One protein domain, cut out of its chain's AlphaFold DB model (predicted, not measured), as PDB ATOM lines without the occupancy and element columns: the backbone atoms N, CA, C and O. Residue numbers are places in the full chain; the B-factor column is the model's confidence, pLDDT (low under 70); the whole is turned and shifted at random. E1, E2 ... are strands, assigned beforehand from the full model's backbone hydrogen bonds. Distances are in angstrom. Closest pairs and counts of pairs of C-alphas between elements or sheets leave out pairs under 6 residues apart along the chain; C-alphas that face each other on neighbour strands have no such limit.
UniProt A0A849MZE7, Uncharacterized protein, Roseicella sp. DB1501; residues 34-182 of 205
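Overview. This is residues 34 to 182 of the 205 residues of an uncharacterized protein of Roseicella sp. DB1501 (UniProt A0A849MZE7). Look for a flattened solenoid: the chain winds in stacked turns, with the sheet E1 E5 E9 E13 E17 and the sheet E2 E6 E10 E14 end to end in one long wall, and the sheets E3 E7 E11 E15 and E4 E8 E12 E16 end to end in the wall facing it. In a turn, E5 and E6 run one way along the first wall and E7 and E8 run back along the second. The printed part has 149 residues, with 17 named strands, E1 to E17 in chain order, and no named helix; it is all strand, and each sheet, in the order just named, is parallel. It is only just compact, close to loose, with a radius of gyration of the C-alphas of 17.7 A, and a rod spanning 56 by 21 by 12 A.

Along the chain. Find C-alpha 34 at (199.110, 216.715, 140.692), where E1 begins. The largest sheet holds E1, residues 34 to 37, E5, 67 to 72, E9, 104 to 108, E13, 140 to 144, and E17, 176 to 180; E17 ends at C-alpha 180, (217.219, 228.235, 141.829). Next come E2, 42 to 45, E6, 75 to 80, E10, 111 to 116, and E14, 147 to 152, the last 17.1 A long. The longest strands are E3, 51 to 59, 26.9 A; E7, 86 to 94, 27.0 A; E11, 122 to 130, 26.9 A; and E15, 158 to 166, 27.0 A. The shortest are E4, 62 to 64, E8, 97 to 99, E12, 133 to 135, and E16, 169 to 171.

Arrangement. Start at E5 and E9, parallel at 4 degrees, where N 70 and O 105 are 2.8 A apart, within hydrogen-bond range. E5 runs on into E6 across 2 residues, at 17 degrees. E6 and E10 are parallel at 3 degrees, with N 77 and O 112 at 2.7 A. In the sheet that is face to face with theirs, E7 and E11 are parallel at 1 degree, with N 88 and O 123 at 2.8 A. E7 runs on into E8 at 13 degrees; E8 and E12 are parallel at 1 degree, with N 99 and O 134 at 2.8 A. The four sheets form a stack of sheets, face to face in turn: the sheets of E6 and E7 stand 8.0 A centre to centre where they face each other, those of E5 and E8 7.9 A. The closest C-alphas of E6 and E7 are those of Ala 80 and Ala 87, 5.2 A; of E5 and E8, those of Gly 67 and Ile 99, 5.0 A. The edge strands E1 and E17 are apart.

Size, cuts and confidence. The two C-alphas farthest apart, those of Lys 48 and Arg 173, are 57.6 A from each other. The printed part has no cut, and the links between successive strands are tight. Mean pLDDT of the printed part is 97.5, and no printed residue is under 70.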
ATOM      1  N   SER A  34     197.750 217.075 140.291       96.31
ATOM      2  CA  SER A  34     199.110 216.715 140.692       96.31
ATOM      3  C   SER A  34     199.728 215.802 139.638       96.31
ATOM      4  O   SER A  34     199.159 214.769 139.292       96.31
ATOM      5  N   ILE A  35     200.869 216.209 139.087       97.81
ATOM      6  CA  ILE A  35     201.629 215.455 138.090       97.81
ATOM      7  C   ILE A  35     203.001 215.167 138.676       97.81
ATOM      8  O   ILE A  35     203.740 216.089 139.010       97.81
ATOM      9  N   THR A  36     203.362 213.890 138.723       98.25
ATOM     10  CA  THR A  36     204.686 213.443 139.159       98.25
ATOM     11  C   THR A  36     205.332 212.653 138.038       98.25
ATOM     12  O   THR A  36     204.705 211.754 137.477       98.25
ATOM     13  N   ARG A  37     206.572 212.990 137.692       98.12
ATOM     14  CA  ARG A  37     207.377 212.233 136.730       98.12
ATOM     15  C   ARG A  37     208.757 211.998 137.315       98.12
ATOM     16  O   ARG A  37     209.356 212.933 137.836       98.12
ATOM     17  N   GLY A  38     209.257 210.770 137.205       95.69
ATOM     18  CA  GLY A  38     210.663 210.482 137.487       95.69
ATOM     19  C   GLY A  38     211.600 211.209 136.514       95.69
ATOM     20  O   GLY A  38     211.145 211.823 135.547       95.69
ATOM     21  N   GLY A  39     212.901 211.134 136.782       93.31
ATOM     22  CA  GLY A  39     213.941 211.760 135.957       93.31
ATOM     23  C   GLY A  39     214.767 210.766 135.135       93.31
ATOM     24  O   GLY A  39     214.637 209.548 135.293       93.31
ATOM     25  N   GLY A  40     215.631 211.289 134.261       94.81
ATOM     26  CA  GLY A  40     216.529 210.522 133.390       94.81
ATOM     27  C   GLY A  40     217.844 210.153 134.074       94.81
ATOM     28  O   GLY A  40     218.910 210.622 133.677       94.81
ATOM     29  N   ASN A  41     217.771 209.334 135.123       97.25
ATOM     30  CA  ASN A  41     218.941 208.948 135.913       97.25
ATOM     31  C   ASN A  41     219.830 207.934 135.173       97.25
ATOM     32  O   ASN A  41     219.334 206.987 134.565       97.25
ATOM     33  N   VAL A  42     221.147 208.116 135.259       98.19
ATOM     34  CA  VAL A  42     222.165 207.235 134.680       98.19
ATOM     35  C   VAL A  42     223.188 206.878 135.752       98.19
ATOM     36  O   VAL A  42     223.822 207.764 136.325       98.19
ATOM     37  N   ASN A  43     223.388 205.580 135.967       98.31
ATOM     38  CA  ASN A  43     224.391 205.035 136.874       98.31
ATOM     39  C   ASN A  43     225.351 204.132 136.097       98.31
ATOM     40  O   ASN A  43     224.928 203.131 135.518       98.31
ATOM     41  N   THR A  44     226.637 204.476 136.092       98.69
ATOM     42  CA  THR A  44     227.625 203.824 135.230       98.69
ATOM     43  C   THR A  44     228.912 203.517 135.990       98.69
ATOM     44  O   THR A  44     229.550 204.410 136.545       98.69
ATOM     45  N   ALA A  45     229.348 202.258 135.936       98.12
ATOM     46  CA  ALA A  45     230.658 201.810 136.396       98.12
ATOM     47  C   ALA A  45     231.401 201.150 135.225       98.12
ATOM     48  O   ALA A  45     230.938 200.148 134.688       98.12
ATOM     49  N   VAL A  46     232.531 201.722 134.803       97.88
ATOM     50  CA  VAL A  46     233.333 201.211 133.666       97.88
ATOM     51  C   VAL A  46     234.795 200.961 134.023       97.88
ATOM     52  O   VAL A  46     235.531 200.355 133.247       97.88
ATOM     53  N   GLY A  47     235.243 201.422 135.190       95.75
ATOM     54  CA  GLY A  47     236.598 201.171 135.660       95.75
ATOM     55  C   GLY A  47     236.775 199.725 136.123       95.75
ATOM     56  O   GLY A  47     235.874 199.109 136.696       95.75
ATOM     57  N   LYS A  48     237.980 199.167 135.949       97.88
ATOM     58  CA  LYS A  48     238.315 197.872 136.560       97.88
ATOM     59  C   LYS A  48     238.161 197.978 138.081       97.88
ATOM     60  O   LYS A  48     238.784 198.846 138.690       97.88
ATOM     61  N   ASN A  49     237.380 197.085 138.685       98.19
ATOM     62  CA  ASN A  49     237.047 197.103 140.116       98.19
ATOM     63  C   ASN A  49     236.386 198.420 140.577       98.19
ATOM     64  O   ASN A  49     236.595 198.835 141.712       98.19
ATOM     65  N   SER A  50     235.659 199.117 139.698       98.12
ATOM     66  CA  SER A  50     234.906 200.316 140.084       98.12
ATOM     67  C   SER A  50     233.502 199.981 140.589       98.12
ATOM     68  O   SER A  50     232.943 198.952 140.209       98.12
ATOM     69  N   PHE A  51     232.920 200.868 141.395       98.69
ATOM     70  CA  PHE A  51     231.546 200.762 141.889       98.69
ATOM     71  C   PHE A  51     230.778 202.066 141.675       98.69
ATOM     72  O   PHE A  51     231.280 203.144 141.991       98.69
ATOM     73  N   ALA A  52     229.540 201.965 141.195       98.62
ATOM     74  CA  ALA A  52     228.628 203.094 141.095       98.62
ATOM     75  C   ALA A  52     227.286 202.722 141.740       98.62
ATOM     76  O   ALA A  52     226.610 201.801 141.281       98.62
ATOM     77  N   GLY A  53     226.923 203.416 142.818       98.62
ATOM     78  CA  GLY A  53     225.649 203.259 143.520       98.62
ATOM     79  C   GLY A  53     224.809 204.522 143.376       98.62
ATOM     80  O   GLY A  53     225.325 205.620 143.581       98.62
ATOM     81  N   GLN A  54     223.535 204.371 143.016       97.88
ATOM     82  CA  GLN A  54     222.636 205.506 142.841       97.88
ATOM     83  C   GLN A  54     221.250 205.228 143.422       97.88
ATOM     84  O   GLN A  54     220.680 204.163 143.178       97.88
ATOM     85  N   SER A  55     220.697 206.221 144.116       97.50
ATOM     86  CA  SER A  55     219.283 206.298 144.479       97.50
ATOM     87  C   SER A  55     218.662 207.581 143.933       97.50
ATOM     88  O   SER A  55     219.270 208.653 143.962       97.50
ATOM     89  N   ALA A  56     217.432 207.486 143.432       96.75
ATOM     90  CA  ALA A  56     216.670 208.635 142.962       96.75
ATOM     91  C   ALA A  56     215.208 208.511 143.396       96.75
ATOM     92  O   ALA A  56     214.497 207.596 142.986       96.75
ATOM     93  N   THR A  57     214.753 209.463 144.205       98.06
ATOM     94  CA  THR A  57     213.396 209.514 144.751       98.06
ATOM     95  C   THR A  57     212.667 210.738 144.212       98.06
ATOM     96  O   THR A  57     213.175 211.856 144.274       98.06
ATOM     97  N   THR A  58     211.460 210.541 143.679       98.25
ATOM     98  CA  THR A  58     210.562 211.638 143.285       98.25
ATOM     99  C   THR A  58     209.213 211.462 143.970       98.25
ATOM    100  O   THR A  58     208.526 210.471 143.739       98.25
ATOM    101  N   ILE A  59     208.834 212.431 144.800       98.31
ATOM    102  CA  ILE A  59     207.581 212.439 145.556       98.31
ATOM    103  C   ILE A  59     206.697 213.551 145.010       98.31
ATOM    104  O   ILE A  59     207.125 214.697 144.926       98.31
ATOM    105  N   GLY A  60     205.462 213.215 144.644       97.38
ATOM    106  CA  GLY A  60     204.503 214.177 144.116       97.38
ATOM    107  C   GLY A  60     204.078 215.244 145.117       97.38
ATOM    108  O   GLY A  60     204.079 215.026 146.325       97.38
ATOM    109  N   GLY A  61     203.676 216.398 144.591       96.31
ATOM    110  CA  GLY A  61     203.130 217.493 145.384       96.31
ATOM    111  C   GLY A  61     201.612 217.423 145.554       96.31
ATOM    112  O   GLY A  61     200.926 216.559 144.999       96.31
ATOM    113  N   MET A  62     201.063 218.384 146.294       96.75
ATOM    114  CA  MET A  62     199.624 218.499 146.540       96.75
ATOM    115  C   MET A  62     199.003 219.579 145.649       96.75
ATOM    116  O   MET A  62     199.545 220.675 145.526       96.75
ATOM    117  N   ALA A  63     197.831 219.308 145.076       96.06
ATOM    118  CA  ALA A  63     197.036 220.306 144.367       96.06
ATOM    119  C   ALA A  63     195.567 220.272 144.819       96.06
ATOM    120  O   ALA A  63     194.975 219.195 144.871       96.06
ATOM    121  N   ARG A  64     194.982 221.437 145.132       94.62
ATOM    122  CA  ARG A  64     193.579 221.598 145.572       94.62
ATOM    123  C   ARG A  64     192.956 222.903 145.062       94.62
ATOM    124  O   ARG A  64     193.662 223.809 144.620       94.62
ATOM    125  N   GLY A  65     191.628 223.019 145.119       91.88
ATOM    126  CA  GLY A  65     190.891 224.236 144.757       91.88
ATOM    127  C   GLY A  65     191.095 224.713 143.309       91.88
ATOM    128  O   GLY A  65     191.024 225.913 143.046       91.88
ATOM    129  N   GLY A  66     191.397 223.805 142.374       92.88
ATOM    130  CA  GLY A  66     191.758 224.139 140.988       92.88
ATOM    131  C   GLY A  66     193.223 224.556 140.795       92.88
ATOM    132  O   GLY A  66     193.546 225.191 139.787       92.88
ATOM    133  N   GLY A  67     194.086 224.235 141.760       96.19
ATOM    134  CA  GLY A  67     195.531 224.395 141.661       96.19
ATOM    135  C   GLY A  67     196.197 223.291 140.835       96.19
ATOM    136  O   GLY A  67     195.594 222.265 140.510       96.19
ATOM    137  N   ARG A  68     197.471 223.486 140.503       97.94
ATOM    138  CA  ARG A  68     198.281 222.527 139.745       97.94
ATOM    139  C   ARG A  68     199.653 222.353 140.387       97.94
ATOM    140  O   ARG A  68     200.406 223.310 140.473       97.94
ATOM    141  N   SER A  69     200.005 221.136 140.778       97.88
ATOM    142  CA  SER A  69     201.343 220.790 141.254       97.88
ATOM    143  C   SER A  69     202.023 219.877 140.241       97.88
ATOM    144  O   SER A  69     201.436 218.901 139.775       97.88
ATOM    145  N   VAL A  70     203.244 220.215 139.842       98.62
ATOM    146  CA  VAL A  70     204.054 219.417 138.920       98.62
ATOM    147  C   VAL A  70     205.408 219.179 139.558       98.62
ATOM    148  O   VAL A  70     206.094 220.118 139.946       98.62
ATOM    149  N   THR A  71     205.796 217.913 139.641       98.69
ATOM    150  CA  THR A  71     207.083 217.478 140.181       98.69
ATOM    151  C   THR A  71     207.790 216.627 139.144       98.69
ATOM    152  O   THR A  71     207.280 215.569 138.771       98.69
ATOM    153  N   LEU A  72     208.947 217.085 138.676       98.50
ATOM    154  CA  LEU A  72     209.812 216.326 137.783       98.50
ATOM    155  C   LEU A  72     211.108 215.992 138.523       98.50
ATOM    156  O   LEU A  72     211.793 216.888 139.022       98.50
ATOM    157  N   GLY A  73     211.428 214.702 138.594       97.75
ATOM    158  CA  GLY A  73     212.690 214.211 139.134       97.75
ATOM    159  C   GLY A  73     213.896 214.749 138.362       97.75
ATOM    160  O   GLY A  73     213.766 215.270 137.257       97.75
ATOM    161  N   GLY A  74     215.077 214.642 138.968       94.06
ATOM    162  CA  GLY A  74     216.319 215.138 138.375       94.06
ATOM    163  C   GLY A  74     216.940 214.205 137.334       94.06
ATOM    164  O   GLY A  74     216.720 212.995 137.342       94.06
ATOM    165  N   ASP A  75     217.786 214.778 136.484       96.75
ATOM    166  CA  ASP A  75     218.617 214.065 135.514       96.75
ATOM    167  C   ASP A  75     219.998 213.796 136.123       96.75
ATOM    168  O   ASP A  75     220.981 214.501 135.860       96.75
ATOM    169  N   ASN A  76     220.059 212.802 137.014       97.56
ATOM    170  CA  ASN A  76     221.263 212.505 137.788       97.56
ATOM    171  C   ASN A  76     222.203 211.552 137.033       97.56
ATOM    172  O   ASN A  76     221.797 210.476 136.605       97.56
ATOM    173  N   ARG A  77     223.480 211.917 136.904       98.44
ATOM    174  CA  ARG A  77     224.542 211.123 136.277       98.44
ATOM    175  C   ARG A  77     225.595 210.735 137.310       98.44
ATOM    176  O   ARG A  77     226.386 211.578 137.725       98.44
ATOM    177  N   ASN A  78     225.651 209.458 137.659       98.69
ATOM    178  CA  ASN A  78     226.659 208.889 138.543       98.69
ATOM    179  C   ASN A  78     227.651 208.047 137.731       98.69
ATOM    180  O   ASN A  78     227.247 207.130 137.015       98.69
ATOM    181  N   LEU A  79     228.946 208.356 137.818       98.75
ATOM    182  CA  LEU A  79     229.981 207.694 137.025       98.75
ATOM    183  C   LEU A  79     231.194 207.311 137.870       98.75
ATOM    184  O   LEU A  79     231.911 208.183 138.360       98.75
ATOM    185  N   ALA A  80     231.511 206.019 137.898       98.62
ATOM    186  CA  ALA A  80     232.792 205.494 138.355       98.62
ATOM    187  C   ALA A  80     233.590 204.940 137.160       98.62
ATOM    188  O   ALA A  80     233.247 203.913 136.575       98.62
ATOM    189  N   ALA A  81     234.649 205.641 136.755       98.38
ATOM    190  CA  ALA A  81     235.450 205.276 135.579       98.38
ATOM    191  C   ALA A  81     236.917 204.951 135.898       98.38
ATOM    192  O   ALA A  81     237.605 204.337 135.084       98.38
ATOM    193  N   GLY A  82     237.415 205.362 137.064       97.56
ATOM    194  CA  GLY A  82     238.769 205.045 137.496       97.56
ATOM    195  C   GLY A  82     238.895 203.594 137.957       97.56
ATOM    196  O   GLY A  82     237.954 202.997 138.475       97.56
ATOM    197  N   ARG A  83     240.083 202.998 137.807       98.50
ATOM    198  CA  ARG A  83     240.351 201.682 138.408       98.50
ATOM    199  C   ARG A  83     240.199 201.781 139.927       98.50
ATOM    200  O   ARG A  83     240.874 202.614 140.523       98.50
ATOM    201  N   GLY A  84     239.377 200.930 140.534       98.38
ATOM    202  CA  GLY A  84     239.121 200.953 141.975       98.38
ATOM    203  C   GLY A  84     238.320 202.167 142.456       98.38
ATOM    204  O   GLY A  84     238.317 202.426 143.654       98.38
ATOM    205  N   SER A  85     237.721 202.961 141.559       98.56
ATOM    206  CA  SER A  85     236.984 204.161 141.960       98.56
ATOM    207  C   SER A  85     235.559 203.850 142.414       98.56
ATOM    208  O   SER A  85     234.967 202.845 142.016       98.56
ATOM    209  N   MET A  86     234.997 204.732 143.237       98.81
ATOM    210  CA  MET A  86     233.650 204.599 143.778       98.81
ATOM    211  C   MET A  86     232.871 205.904 143.624       98.81
ATOM    212  O   MET A  86     233.345 206.964 144.029       98.81
ATOM    213  N   ALA A  87     231.667 205.821 143.065       98.81
ATOM    214  CA  ALA A  87     230.751 206.947 142.932       98.81
ATOM    215  C   ALA A  87     229.405 206.617 143.598       98.81
ATOM    216  O   ALA A  87     228.742 205.657 143.204       98.81
ATOM    217  N   LEU A  88     229.007 207.388 144.608       98.81
ATOM    218  CA  LEU A  88     227.732 207.250 145.316       98.81
ATOM    219  C   LEU A  88     226.903 208.516 145.128       98.81
ATOM    220  O   LEU A  88     227.387 209.612 145.416       98.81
ATOM    221  N   GLN A  89     225.675 208.376 144.640       98.44
ATOM    222  CA  GLN A  89     224.810 209.523 144.395       98.44
ATOM    223  C   GLN A  89     223.376 209.272 144.851       98.44
ATOM    224  O   GLN A  89     222.727 208.349 144.366       98.44
ATOM    225  N   ASP A  90     222.860 210.175 145.678       97.31
ATOM    226  CA  ASP A  90     221.464 210.178 146.096       97.31
ATOM    227  C   ASP A  90     220.772 211.469 145.654       97.31
ATOM    228  O   ASP A  90     221.271 212.577 145.865       97.31
ATOM    229  N   GLY A  91     219.604 211.327 145.033       97.25
ATOM    230  CA  GLY A  91     218.770 212.438 144.593       97.25
ATOM    231  C   GLY A  91     217.360 212.331 145.159       97.25
ATOM    232  O   GLY A  91     216.707 211.304 145.001       97.25
ATOM    233  N   THR A  92     216.856 213.402 145.766       98.50
ATOM    234  CA  THR A  92     215.467 213.493 146.230       98.50
ATOM    235  C   THR A  92     214.804 214.733 145.651       98.50
ATOM    236  O   THR A  92     215.326 215.841 145.736       98.50
ATOM    237  N   THR A  93     213.633 214.563 145.047       98.69
ATOM    238  CA  THR A  93     212.789 215.669 144.581       98.69
ATOM    239  C   THR A  93     211.399 215.520 145.173       98.69
ATOM    240  O   THR A  93     210.756 214.490 144.978       98.69
ATOM    241  N   VAL A  94     210.924 216.539 145.882       98.69
ATOM    242  CA  VAL A  94     209.600 216.546 146.514       98.69
ATOM    243  C   VAL A  94     208.788 217.705 145.970       98.69
ATOM    244  O   VAL A  94     209.240 218.848 145.975       98.69
ATOM    245  N   GLY A  95     207.585 217.402 145.499       98.38
ATOM    246  CA  GLY A  95     206.647 218.380 144.986       98.38
ATOM    247  C   GLY A  95     206.163 219.364 146.036       98.38
ATOM    248  O   GLY A  95     206.101 219.060 147.223       98.38
ATOM    249  N   GLY A  96     205.779 220.548 145.576       97.81
ATOM    250  CA  GLY A  96     205.199 221.570 146.431       97.81
ATOM    251  C   GLY A  96     203.675 221.518 146.465       97.81
ATOM    252  O   GLY A  96     203.025 220.645 145.874       97.81
ATOM    253  N   THR A  97     203.096 222.495 147.150       98.06
ATOM    254  CA  THR A  97     201.649 222.591 147.363       98.06
ATOM    255  C   THR A  97     201.059 223.725 146.531       98.06
ATOM    256  O   THR A  97     201.605 224.822 146.511       98.06
ATOM    257  N   ALA A  98     199.942 223.477 145.846       97.50
ATOM    258  CA  ALA A  98     199.224 224.471 145.050       97.50
ATOM    259  C   ALA A  98     197.728 224.482 145.397       97.50
ATOM    260  O   ALA A  98     197.018 223.514 145.118       97.50
ATOM    261  N   ILE A  99     197.235 225.575 145.986       96.56
ATOM    262  CA  ILE A  99     195.851 225.692 146.461       96.56
ATOM    263  C   ILE A  99     195.193 226.949 145.889       96.56
ATOM    264  O   ILE A  99     195.626 228.075 146.132       96.56
ATOM    265  N   GLY A 100     194.092 226.746 145.168       94.25
ATOM    266  CA  GLY A 100     193.267 227.812 144.605       94.25
ATOM    267  C   GLY A 100     193.323 227.879 143.082       94.25
ATOM    268  O   GLY A 100     194.216 227.336 142.430       94.25
ATOM    269  N   ARG A 101     192.330 228.549 142.489       94.56
ATOM    270  CA  ARG A 101     192.151 228.576 141.034       94.56
ATOM    271  C   ARG A 101     193.368 229.201 140.352       94.56
ATOM    272  O   ARG A 101     193.653 230.382 140.553       94.56
ATOM    273  N   GLY A 102     194.042 228.417 139.516       92.88
ATOM    274  CA  GLY A 102     195.237 228.857 138.797       92.88
ATOM    275  C   GLY A 102     196.491 228.960 139.666       92.88
ATOM    276  O   GLY A 102     197.503 229.439 139.166       92.88
ATOM    277  N   ALA A 103     196.444 228.529 140.933       97.62
ATOM    278  CA  ALA A 103     197.650 228.365 141.731       97.62
ATOM    279  C   ALA A 103     198.530 227.272 141.111       97.62
ATOM    280  O   ALA A 103     198.011 226.238 140.678       97.62
ATOM    281  N   SER A 104     199.845 227.461 141.084       97.69
ATOM    282  CA  SER A 104     200.768 226.479 140.524       97.69
ATOM    283  C   SER A 104     202.008 226.264 141.380       97.69
ATOM    284  O   SER A 104     202.678 227.221 141.748       97.69
ATOM    285  N   SER A 105     202.362 225.007 141.612       97.94
ATOM    286  CA  SER A 105     203.659 224.605 142.145       97.94
ATOM    287  C   SER A 105     204.405 223.810 141.078       97.94
ATOM    288  O   SER A 105     203.832 222.913 140.454       97.94
ATOM    289  N   TYR A 106     205.662 224.159 140.835       98.31
ATOM    290  CA  TYR A 106     206.507 223.516 139.840       98.31
ATOM    291  C   TYR A 106     207.870 223.196 140.447       98.31
ATOM    292  O   TYR A 106     208.565 224.093 140.915       98.31
ATOM    293  N   VAL A 107     208.251 221.923 140.455       98.69
ATOM    294  CA  VAL A 107     209.503 221.460 141.063       98.69
ATOM    295  C   VAL A 107     210.298 220.633 140.066       98.69
ATOM    296  O   VAL A 107     209.769 219.684 139.487       98.69
ATOM    297  N   LEU A 108     211.573 220.984 139.902       98.31
ATOM    298  CA  LEU A 108     212.549 220.293 139.066       98.31
ATOM    299  C   LEU A 108     213.739 219.837 139.906       98.31
ATOM    300  O   LEU A 108     214.433 220.679 140.473       98.31
ATOM    301  N   GLY A 109     214.039 218.537 139.915       97.50
ATOM    302  CA  GLY A 109     215.187 217.975 140.645       97.50
ATOM    303  C   GLY A 109     216.569 218.433 140.152       97.50
ATOM    304  O   GLY A 109     217.571 218.210 140.830       97.50
ATOM    305  N   GLY A 110     216.629 219.091 138.990       96.00
ATOM    306  CA  GLY A 110     217.859 219.606 138.391       96.00
ATOM    307  C   GLY A 110     218.672 218.552 137.638       96.00
ATOM    308  O   GLY A 110     218.212 217.437 137.402       96.00
ATOM    309  N   SER A 111     219.890 218.918 137.246       97.75
ATOM    310  CA  SER A 111     220.836 218.033 136.557       97.75
ATOM    311  C   SER A 111     222.098 217.887 137.396       97.75
ATOM    312  O   SER A 111     222.852 218.847 137.559       97.75
ATOM    313  N   ASN A 112     222.345 216.692 137.930       98.06
ATOM    314  CA  ASN A 112     223.398 216.483 138.925       98.06
ATOM    315  C   ASN A 112     224.394 215.433 138.441       98.06
ATOM    316  O   ASN A 112     224.006 214.324 138.094       98.06
ATOM    317  N   ALA A 113     225.680 215.759 138.420       98.56
ATOM    318  CA  ALA A 113     226.748 214.869 137.991       98.56
ATOM    319  C   ALA A 113     227.694 214.551 139.154       98.56
ATOM    320  O   ALA A 113     228.273 215.459 139.749       98.56
ATOM    321  N   ASN A 114     227.903 213.264 139.420       98.75
ATOM    322  CA  ASN A 114     228.847 212.755 140.407       98.75
ATOM    323  C   ASN A 114     229.872 211.845 139.720       98.75
ATOM    324  O   ASN A 114     229.514 210.811 139.156       98.75
ATOM    325  N   LEU A 115     231.144 212.250 139.706       98.75
ATOM    326  CA  LEU A 115     232.169 211.660 138.843       98.75
ATOM    327  C   LEU A 115     233.396 211.199 139.645       98.75
ATOM    328  O   LEU A 115     234.209 212.017 140.068       98.75
ATOM    329  N   ALA A 116     233.611 209.890 139.755       98.62
ATOM    330  CA  ALA A 116     234.832 209.284 140.288       98.62
ATOM    331  C   ALA A 116     235.685 208.701 139.147       98.62
ATOM    332  O   ALA A 116     235.516 207.548 138.733       98.62
ATOM    333  N   ARG A 117     236.596 209.510 138.592       98.25
ATOM    334  CA  ARG A 117     237.412 209.132 137.414       98.25
ATOM    335  C   ARG A 117     238.870 208.809 137.738       98.25
ATOM    336  O   ARG A 117     239.528 208.149 136.937       98.25
ATOM    337  N   GLY A 118     239.380 209.266 138.875       97.88
ATOM    338  CA  GLY A 118     240.732 208.948 139.322       97.88
ATOM    339  C   GLY A 118     240.878 207.494 139.778       97.88
ATOM    340  O   GLY A 118     239.927 206.859 140.221       97.88
ATOM    341  N   VAL A 119     242.087 206.937 139.685       98.44
ATOM    342  CA  VAL A 119     242.373 205.606 140.254       98.44
ATOM    343  C   VAL A 119     242.174 205.656 141.767       98.44
ATOM    344  O   VAL A 119     242.745 206.536 142.409       98.44
ATOM    345  N   ASN A 120     241.405 204.715 142.317       98.56
ATOM    346  CA  ASN A 120     240.991 204.661 143.722       98.56
ATOM    347  C   ASN A 120     240.363 205.974 144.227       98.56
ATOM    348  O   ASN A 120     240.577 206.350 145.378       98.56
ATOM    349  N   SER A 121     239.677 206.729 143.362       98.62
ATOM    350  CA  SER A 121     239.004 207.958 143.783       98.62
ATOM    351  C   SER A 121     237.591 207.691 144.299       98.62
ATOM    352  O   SER A 121     236.962 206.698 143.930       98.62
ATOM    353  N   PHE A 122     237.086 208.592 145.138       98.81
ATOM    354  CA  PHE A 122     235.747 208.518 145.715       98.81
ATOM    355  C   PHE A 122     234.956 209.797 145.440       98.81
ATOM    356  O   PHE A 122     235.430 210.893 145.721       98.81
ATOM    357  N   ALA A 123     233.743 209.674 144.908       98.81
ATOM    358  CA  ALA A 123     232.837 210.800 144.721       98.81
ATOM    359  C   ALA A 123     231.485 210.492 145.377       98.81
ATOM    360  O   ALA A 123     230.815 209.540 144.986       98.81
ATOM    361  N   GLY A 124     231.092 211.278 146.378       98.81
ATOM    362  CA  GLY A 124     229.798 211.181 147.054       98.81
ATOM    363  C   GLY A 124     228.979 212.446 146.833       98.81
ATOM    364  O   GLY A 124     229.479 213.545 147.068       98.81
ATOM    365  N   GLN A 125     227.736 212.317 146.376       98.75
ATOM    366  CA  GLN A 125     226.863 213.468 146.165       98.75
ATOM    367  C   GLN A 125     225.445 213.195 146.664       98.75
ATOM    368  O   GLN A 125     224.849 212.180 146.322       98.75
ATOM    369  N   SER A 126     224.885 214.139 147.414       98.38
ATOM    370  CA  SER A 126     223.473 214.138 147.792       98.38
ATOM    371  C   SER A 126     222.812 215.439 147.353       98.38
ATOM    372  O   SER A 126     223.324 216.524 147.635       98.38
ATOM    373  N   VAL A 127     221.690 215.342 146.641       98.38
ATOM    374  CA  VAL A 127     220.922 216.508 146.188       98.38
ATOM    375  C   VAL A 127     219.463 216.351 146.578       98.38
ATOM    376  O   VAL A 127     218.801 215.391 146.186       98.38
ATOM    377  N   THR A 128     218.942 217.343 147.292       98.56
ATOM    378  CA  THR A 128     217.541 217.409 147.693       98.56
ATOM    379  C   THR A 128     216.907 218.688 147.161       98.56
ATOM    380  O   THR A 128     217.377 219.791 147.432       98.56
ATOM    381  N   THR A 129     215.814 218.542 146.414       98.69
ATOM    382  CA  THR A 129     214.977 219.657 145.953       98.69
ATOM    383  C   THR A 129     213.577 219.529 146.537       98.69
ATOM    384  O   THR A 129     212.907 218.521 146.317       98.69
ATOM    385  N   LEU A 130     213.124 220.548 147.261       98.56
ATOM    386  CA  LEU A 130     211.832 220.578 147.943       98.56
ATOM    387  C   LEU A 130     210.976 221.719 147.399       98.56
ATOM    388  O   LEU A 130     211.415 222.867 147.355       98.56
ATOM    389  N   GLY A 131     209.752 221.406 146.990       98.25
ATOM    390  CA  GLY A 131     208.807 222.387 146.484       98.25
ATOM    391  C   GLY A 131     208.327 223.374 147.539       98.25
ATOM    392  O   GLY A 131     208.212 223.041 148.715       98.25
ATOM    393  N   GLY A 132     208.007 224.582 147.083       97.19
ATOM    394  CA  GLY A 132     207.376 225.612 147.900       97.19
ATOM    395  C   GLY A 132     205.851 225.516 147.892       97.19
ATOM    396  O   GLY A 132     205.247 224.570 147.369       97.19
ATOM    397  N   THR A 133     205.214 226.528 148.465       97.88
ATOM    398  CA  THR A 133     203.758 226.587 148.628       97.88
ATOM    399  C   THR A 133     203.184 227.756 147.839       97.88
ATOM    400  O   THR A 133     203.646 228.880 147.971       97.88
ATOM    401  N   ALA A 134     202.162 227.502 147.027       97.50
ATOM    402  CA  ALA A 134     201.438 228.499 146.249       97.50
ATOM    403  C   ALA A 134     199.963 228.502 146.664       97.50
ATOM    404  O   ALA A 134     199.243 227.533 146.407       97.50
ATOM    405  N   VAL A 135     199.502 229.576 147.307       97.19
ATOM    406  CA  VAL A 135     198.134 229.688 147.837       97.19
ATOM    407  C   VAL A 135     197.498 230.991 147.377       97.19
ATOM    408  O   VAL A 135     197.971 232.079 147.693       97.19
ATOM    409  N   GLY A 136     196.379 230.884 146.667       93.75
ATOM    410  CA  GLY A 136     195.632 232.032 146.161       93.75
ATOM    411  C   GLY A 136     195.449 231.996 144.650       93.75
ATOM    412  O   GLY A 136     196.037 231.192 143.928       93.75
ATOM    413  N   ARG A 137     194.574 232.870 144.142       96.00
ATOM    414  CA  ARG A 137     194.266 232.905 142.709       96.00
ATOM    415  C   ARG A 137     195.512 233.309 141.918       96.00
ATOM    416  O   ARG A 137     195.959 234.449 142.030       96.00
ATOM    417  N   GLY A 138     196.013 232.400 141.087       95.06
ATOM    418  CA  GLY A 138     197.188 232.644 140.247       95.06
ATOM    419  C   GLY A 138     198.527 232.682 140.992       95.06
ATOM    420  O   GLY A 138     199.497 233.139 140.400       95.06
ATOM    421  N   ALA A 139     198.592 232.260 142.260       97.81
ATOM    422  CA  ALA A 139     199.856 232.168 142.996       97.81
ATOM    423  C   ALA A 139     200.790 231.131 142.353       97.81
ATOM    424  O   ALA A 139     200.324 230.073 141.935       97.81
ATOM    425  N   GLN A 140     202.095 231.384 142.289       97.88
ATOM    426  CA  GLN A 140     203.047 230.455 141.678       97.88
ATOM    427  C   GLN A 140     204.284 230.257 142.549       97.88
ATOM    428  O   GLN A 140     204.909 231.228 142.950       97.88
ATOM    429  N   SER A 141     204.674 229.005 142.780       97.81
ATOM    430  CA  SER A 141     205.977 228.643 143.343       97.81
ATOM    431  C   SER A 141     206.715 227.744 142.355       97.81
ATOM    432  O   SER A 141     206.150 226.780 141.836       97.81
ATOM    433  N   SER A 142     207.966 228.084 142.061       98.00
ATOM    434  CA  SER A 142     208.825 227.352 141.137       98.00
ATOM    435  C   SER A 142     210.181 227.094 141.777       98.00
ATOM    436  O   SER A 142     210.905 228.032 142.099       98.00
ATOM    437  N   VAL A 143     210.563 225.827 141.888       98.62
ATOM    438  CA  VAL A 143     211.818 225.403 142.514       98.62
ATOM    439  C   VAL A 143     212.616 224.554 141.539       98.62
ATOM    440  O   VAL A 143     212.100 223.587 140.981       98.62
ATOM    441  N   HIS A 144     213.885 224.896 141.347       98.06
ATOM    442  CA  HIS A 144     214.786 224.173 140.459       98.06
ATOM    443  C   HIS A 144     216.084 223.817 141.192       98.06
ATOM    444  O   HIS A 144     216.839 224.714 141.554       98.06
ATOM    445  N   GLY A 145     216.380 222.522 141.351       96.88
ATOM    446  CA  GLY A 145     217.543 221.995 142.092       96.88
ATOM    447  C   GLY A 145     218.914 222.407 141.543       96.88
ATOM    448  O   GLY A 145     219.922 222.359 142.243       96.88
ATOM    449  N   GLY A 146     218.944 222.856 140.290       95.88
ATOM    450  CA  GLY A 146     220.088 223.522 139.665       95.88
ATOM    451  C   GLY A 146     220.912 222.579 138.794       95.88
ATOM    452  O   GLY A 146     220.394 221.574 138.300       95.88
ATOM    453  N   GLN A 147     222.180 222.930 138.586       98.12
ATOM    454  CA  GLN A 147     223.169 222.108 137.889       98.12
ATOM    455  C   GLN A 147     224.361 221.846 138.810       98.12
ATOM    456  O   GLN A 147     225.213 222.717 138.988       98.12
ATOM    457  N   ASN A 148     224.442 220.656 139.398       98.19
ATOM    458  CA  ASN A 148     225.443 220.362 140.426       98.19
ATOM    459  C   ASN A 148     226.477 219.355 139.925       98.19
ATOM    460  O   ASN A 148     226.125 218.310 139.385       98.19
ATOM    461  N   LEU A 149     227.761 219.648 140.116       98.56
ATOM    462  CA  LEU A 149     228.874 218.774 139.756       98.56
ATOM    463  C   LEU A 149     229.727 218.475 140.990       98.56
ATOM    464  O   LEU A 149     230.270 219.395 141.598       98.56
ATOM    465  N   ASN A 150     229.923 217.192 141.275       98.75
ATOM    466  CA  ASN A 150     230.895 216.688 142.236       98.75
ATOM    467  C   ASN A 150     231.887 215.761 141.519       98.75
ATOM    468  O   ASN A 150     231.476 214.822 140.835       98.75
ATOM    469  N   ALA A 151     233.189 216.027 141.618       98.69
ATOM    470  CA  ALA A 151     234.185 215.328 140.808       98.69
ATOM    471  C   ALA A 151     235.470 214.975 141.572       98.69
ATOM    472  O   ALA A 151     236.234 215.847 141.976       98.69
ATOM    473  N   ALA A 152     235.780 213.683 141.664       98.62
ATOM    474  CA  ALA A 152     237.051 213.157 142.153       98.62
ATOM    475  C   ALA A 152     237.874 212.602 140.980       98.62
ATOM    476  O   ALA A 152     237.705 211.452 140.545       98.62
ATOM    477  N   LEU A 153     238.739 213.456 140.421       98.38
ATOM    478  CA  LEU A 153     239.486 213.173 139.186       98.38
ATOM    479  C   LEU A 153     240.934 212.726 139.439       98.38
ATOM    480  O   LEU A 153     241.504 212.007 138.620       98.38
ATOM    481  N   GLY A 154     241.523 213.127 140.565       97.81
ATOM    482  CA  GLY A 154     242.875 212.739 140.952       97.81
ATOM    483  C   GLY A 154     242.984 211.297 141.460       97.81
ATOM    484  O   GLY A 154     242.032 210.696 141.949       97.81
ATOM    485  N   ARG A 155     244.184 210.712 141.377       98.31
ATOM    486  CA  ARG A 155     244.457 209.404 142.001       98.31
ATOM    487  C   ARG A 155     244.311 209.511 143.519       98.31
ATOM    488  O   ARG A 155     244.915 210.403 144.112       98.31
ATOM    489  N   ASN A 156     243.606 208.565 144.135       98.56
ATOM    490  CA  ASN A 156     243.296 208.544 145.563       98.56
ATOM    491  C   ASN A 156     242.607 209.843 146.040       98.56
ATOM    492  O   ASN A 156     242.809 210.240 147.183       98.56
ATOM    493  N   SER A 157     241.893 210.562 145.165       98.62
ATOM    494  CA  SER A 157     241.200 211.796 145.546       98.62
ATOM    495  C   SER A 157     239.776 211.520 146.025       98.62
ATOM    496  O   SER A 157     239.186 210.495 145.679       98.62
ATOM    497  N   SER A 158     239.216 212.436 146.811       98.75
ATOM    498  CA  SER A 158     237.851 212.334 147.324       98.75
ATOM    499  C   SER A 158     237.100 213.652 147.168       98.75
ATOM    500  O   SER A 158     237.632 214.707 147.502       98.75
ATOM    501  N   ALA A 159     235.866 213.592 146.677       98.75
ATOM    502  CA  ALA A 159     234.989 214.751 146.553       98.75
ATOM    503  C   ALA A 159     233.619 214.444 147.168       98.75
ATOM    504  O   ALA A 159     232.996 213.450 146.788       98.75
ATOM    505  N   GLN A 160     233.155 215.267 148.106       98.81
ATOM    506  CA  GLN A 160     231.833 215.169 148.731       98.81
ATOM    507  C   GLN A 160     231.023 216.432 148.461       98.81
ATOM    508  O   GLN A 160     231.544 217.537 148.562       98.81
ATOM    509  N   GLN A 161     229.751 216.285 148.097       98.69
ATOM    510  CA  GLN A 161     228.883 217.440 147.903       98.69
ATOM    511  C   GLN A 161     227.465 217.171 148.397       98.69
ATOM    512  O   GLN A 161     226.856 216.156 148.058       98.69
ATOM    513  N   GLN A 162     226.917 218.122 149.147       98.56
ATOM    514  CA  GLN A 162     225.525 218.118 149.582       98.56
ATOM    515  C   GLN A 162     224.845 219.405 149.123       98.56
ATOM    516  O   GLN A 162     225.353 220.501 149.356       98.56
ATOM    517  N   VAL A 163     223.696 219.276 148.463       98.62
ATOM    518  CA  VAL A 163     222.930 220.421 147.961       98.62
ATOM    519  C   VAL A 163     221.480 220.304 148.406       98.62
ATOM    520  O   VAL A 163     220.811 219.314 148.116       98.62
ATOM    521  N   LEU A 164     220.984 221.345 149.066       98.56
ATOM    522  CA  LEU A 164     219.575 221.525 149.390       98.56
ATOM    523  C   LEU A 164     219.038 222.755 148.658       98.56
ATOM    524  O   LEU A 164     219.554 223.857 148.816       98.56
ATOM    525  N   THR A 165     217.964 222.572 147.896       98.62
ATOM    526  CA  THR A 165     217.171 223.671 147.333       98.62
ATOM    527  C   THR A 165     215.733 223.549 147.815       98.62
ATOM    528  O   THR A 165     215.106 222.513 147.615       98.62
ATOM    529  N   MET A 166     215.197 224.594 148.437       98.31
ATOM    530  CA  MET A 166     213.862 224.586 149.030       98.31
ATOM    531  C   MET A 166     213.058 225.807 148.589       98.31
ATOM    532  O   MET A 166     213.532 226.937 148.682       98.31
ATOM    533  N   GLY A 167     211.836 225.573 148.114       97.94
ATOM    534  CA  GLY A 167     210.889 226.628 147.769       97.94
ATOM    535  C   GLY A 167     210.388 227.409 148.974       97.94
ATOM    536  O   GLY A 167     210.322 226.888 150.086       97.94
ATOM    537  N   GLY A 168     210.009 228.655 148.717       95.88
ATOM    538  CA  GLY A 168     209.391 229.546 149.682       95.88
ATOM    539  C   GLY A 168     207.865 229.476 149.649       95.88
ATOM    540  O   GLY A 168     207.255 228.469 149.267       95.88
ATOM    541  N   SER A 169     207.232 230.571 150.060       96.12
ATOM    542  CA  SER A 169     205.775 230.712 150.062       96.12
ATOM    543  C   SER A 169     205.344 231.831 149.125       96.12
ATOM    544  O   SER A 169     205.735 232.973 149.286       96.12
ATOM    545  N   ALA A 170     204.477 231.506 148.174       96.25
ATOM    546  CA  ALA A 170     203.762 232.457 147.345       96.25
ATOM    547  C   ALA A 170     202.302 232.494 147.809       96.25
ATOM    548  O   ALA A 170     201.490 231.666 147.384       96.25
ATOM    549  N   VAL A 171     201.968 233.442 148.686       96.12
ATOM    550  CA  VAL A 171     200.609 233.595 149.227       96.12
ATOM    551  C   VAL A 171     199.983 234.901 148.748       96.12
ATOM    552  O   VAL A 171     200.529 235.982 148.945       96.12
ATOM    553  N   GLY A 172     198.799 234.805 148.146       92.50
ATOM    554  CA  GLY A 172     198.036 235.951 147.664       92.50
ATOM    555  C   GLY A 172     197.694 235.870 146.180       92.50
ATOM    556  O   GLY A 172     197.940 234.883 145.486       92.50
ATOM    557  N   ARG A 173     197.042 236.916 145.669       95.38
ATOM    558  CA  ARG A 173     196.657 236.968 144.255       95.38
ATOM    559  C   ARG A 173     197.891 237.253 143.400       95.38
ATOM    560  O   ARG A 173     198.428 238.351 143.468       95.38
ATOM    561  N   GLY A 174     198.282 236.295 142.562       92.75
ATOM    562  CA  GLY A 174     199.410 236.453 141.637       92.75
ATOM    563  C   GLY A 174     200.790 236.514 142.300       92.75
ATOM    564  O   GLY A 174     201.739 236.942 141.651       92.75
ATOM    565  N   SER A 175     200.911 236.115 143.570       96.81
ATOM    566  CA  SER A 175     202.195 236.038 144.276       96.81
ATOM    567  C   SER A 175     203.139 235.047 143.597       96.81
ATOM    568  O   SER A 175     202.684 234.016 143.094       96.81
ATOM    569  N   LEU A 176     204.442 235.327 143.617       96.62
ATOM    570  CA  LEU A 176     205.459 234.516 142.953       96.62
ATOM    571  C   LEU A 176     206.596 234.168 143.911       96.62
ATOM    572  O   LEU A 176     207.172 235.053 144.531       96.62
ATOM    573  N   ASP A 177     206.965 232.894 143.934       97.25
ATOM    574  CA  ASP A 177     208.176 232.369 144.556       97.25
ATOM    575  C   ASP A 177     208.985 231.621 143.488       97.25
ATOM    576  O   ASP A 177     208.454 230.787 142.745       97.25
ATOM    577  N   LYS A 178     210.270 231.955 143.362       97.12
ATOM    578  CA  LYS A 178     211.181 231.343 142.388       97.12
ATOM    579  C   LYS A 178     212.523 231.082 143.049       97.12
ATOM    580  O   LYS A 178     213.232 232.020 143.397       97.12
ATOM    581  N   VAL A 179     212.894 229.811 143.142       98.19
ATOM    582  CA  VAL A 179     214.135 229.372 143.783       98.19
ATOM    583  C   VAL A 179     214.970 228.557 142.806       98.19
ATOM    584  O   VAL A 179     214.480 227.610 142.188       98.19
ATOM    585  N   TYR A 180     216.248 228.918 142.681       97.25
ATOM    586  CA  TYR A 180     217.219 228.235 141.829       97.25
ATOM    587  C   TYR A 180     218.433 227.793 142.649       97.25
ATOM    588  O   TYR A 180     219.135 228.627 143.212       97.25
ATOM    589  N   GLY A 181     218.701 226.488 142.674       95.50
ATOM    590  CA  GLY A 181     219.784 225.865 143.442       95.50
ATOM    591  C   GLY A 181     221.199 226.236 142.993       95.50
ATOM    592  O   GLY A 181     222.158 225.943 143.700       95.50
ATOM    593  N   GLY A 182     221.346 226.911 141.850       94.50
ATOM    594  CA  GLY A 182     222.637 227.379 141.354       94.50
ATOM    595  C   GLY A 182     223.337 226.394 140.416       94.50
ATOM    596  O   GLY A 182     222.752 225.420 139.942       94.50
TER     597      GLY A 182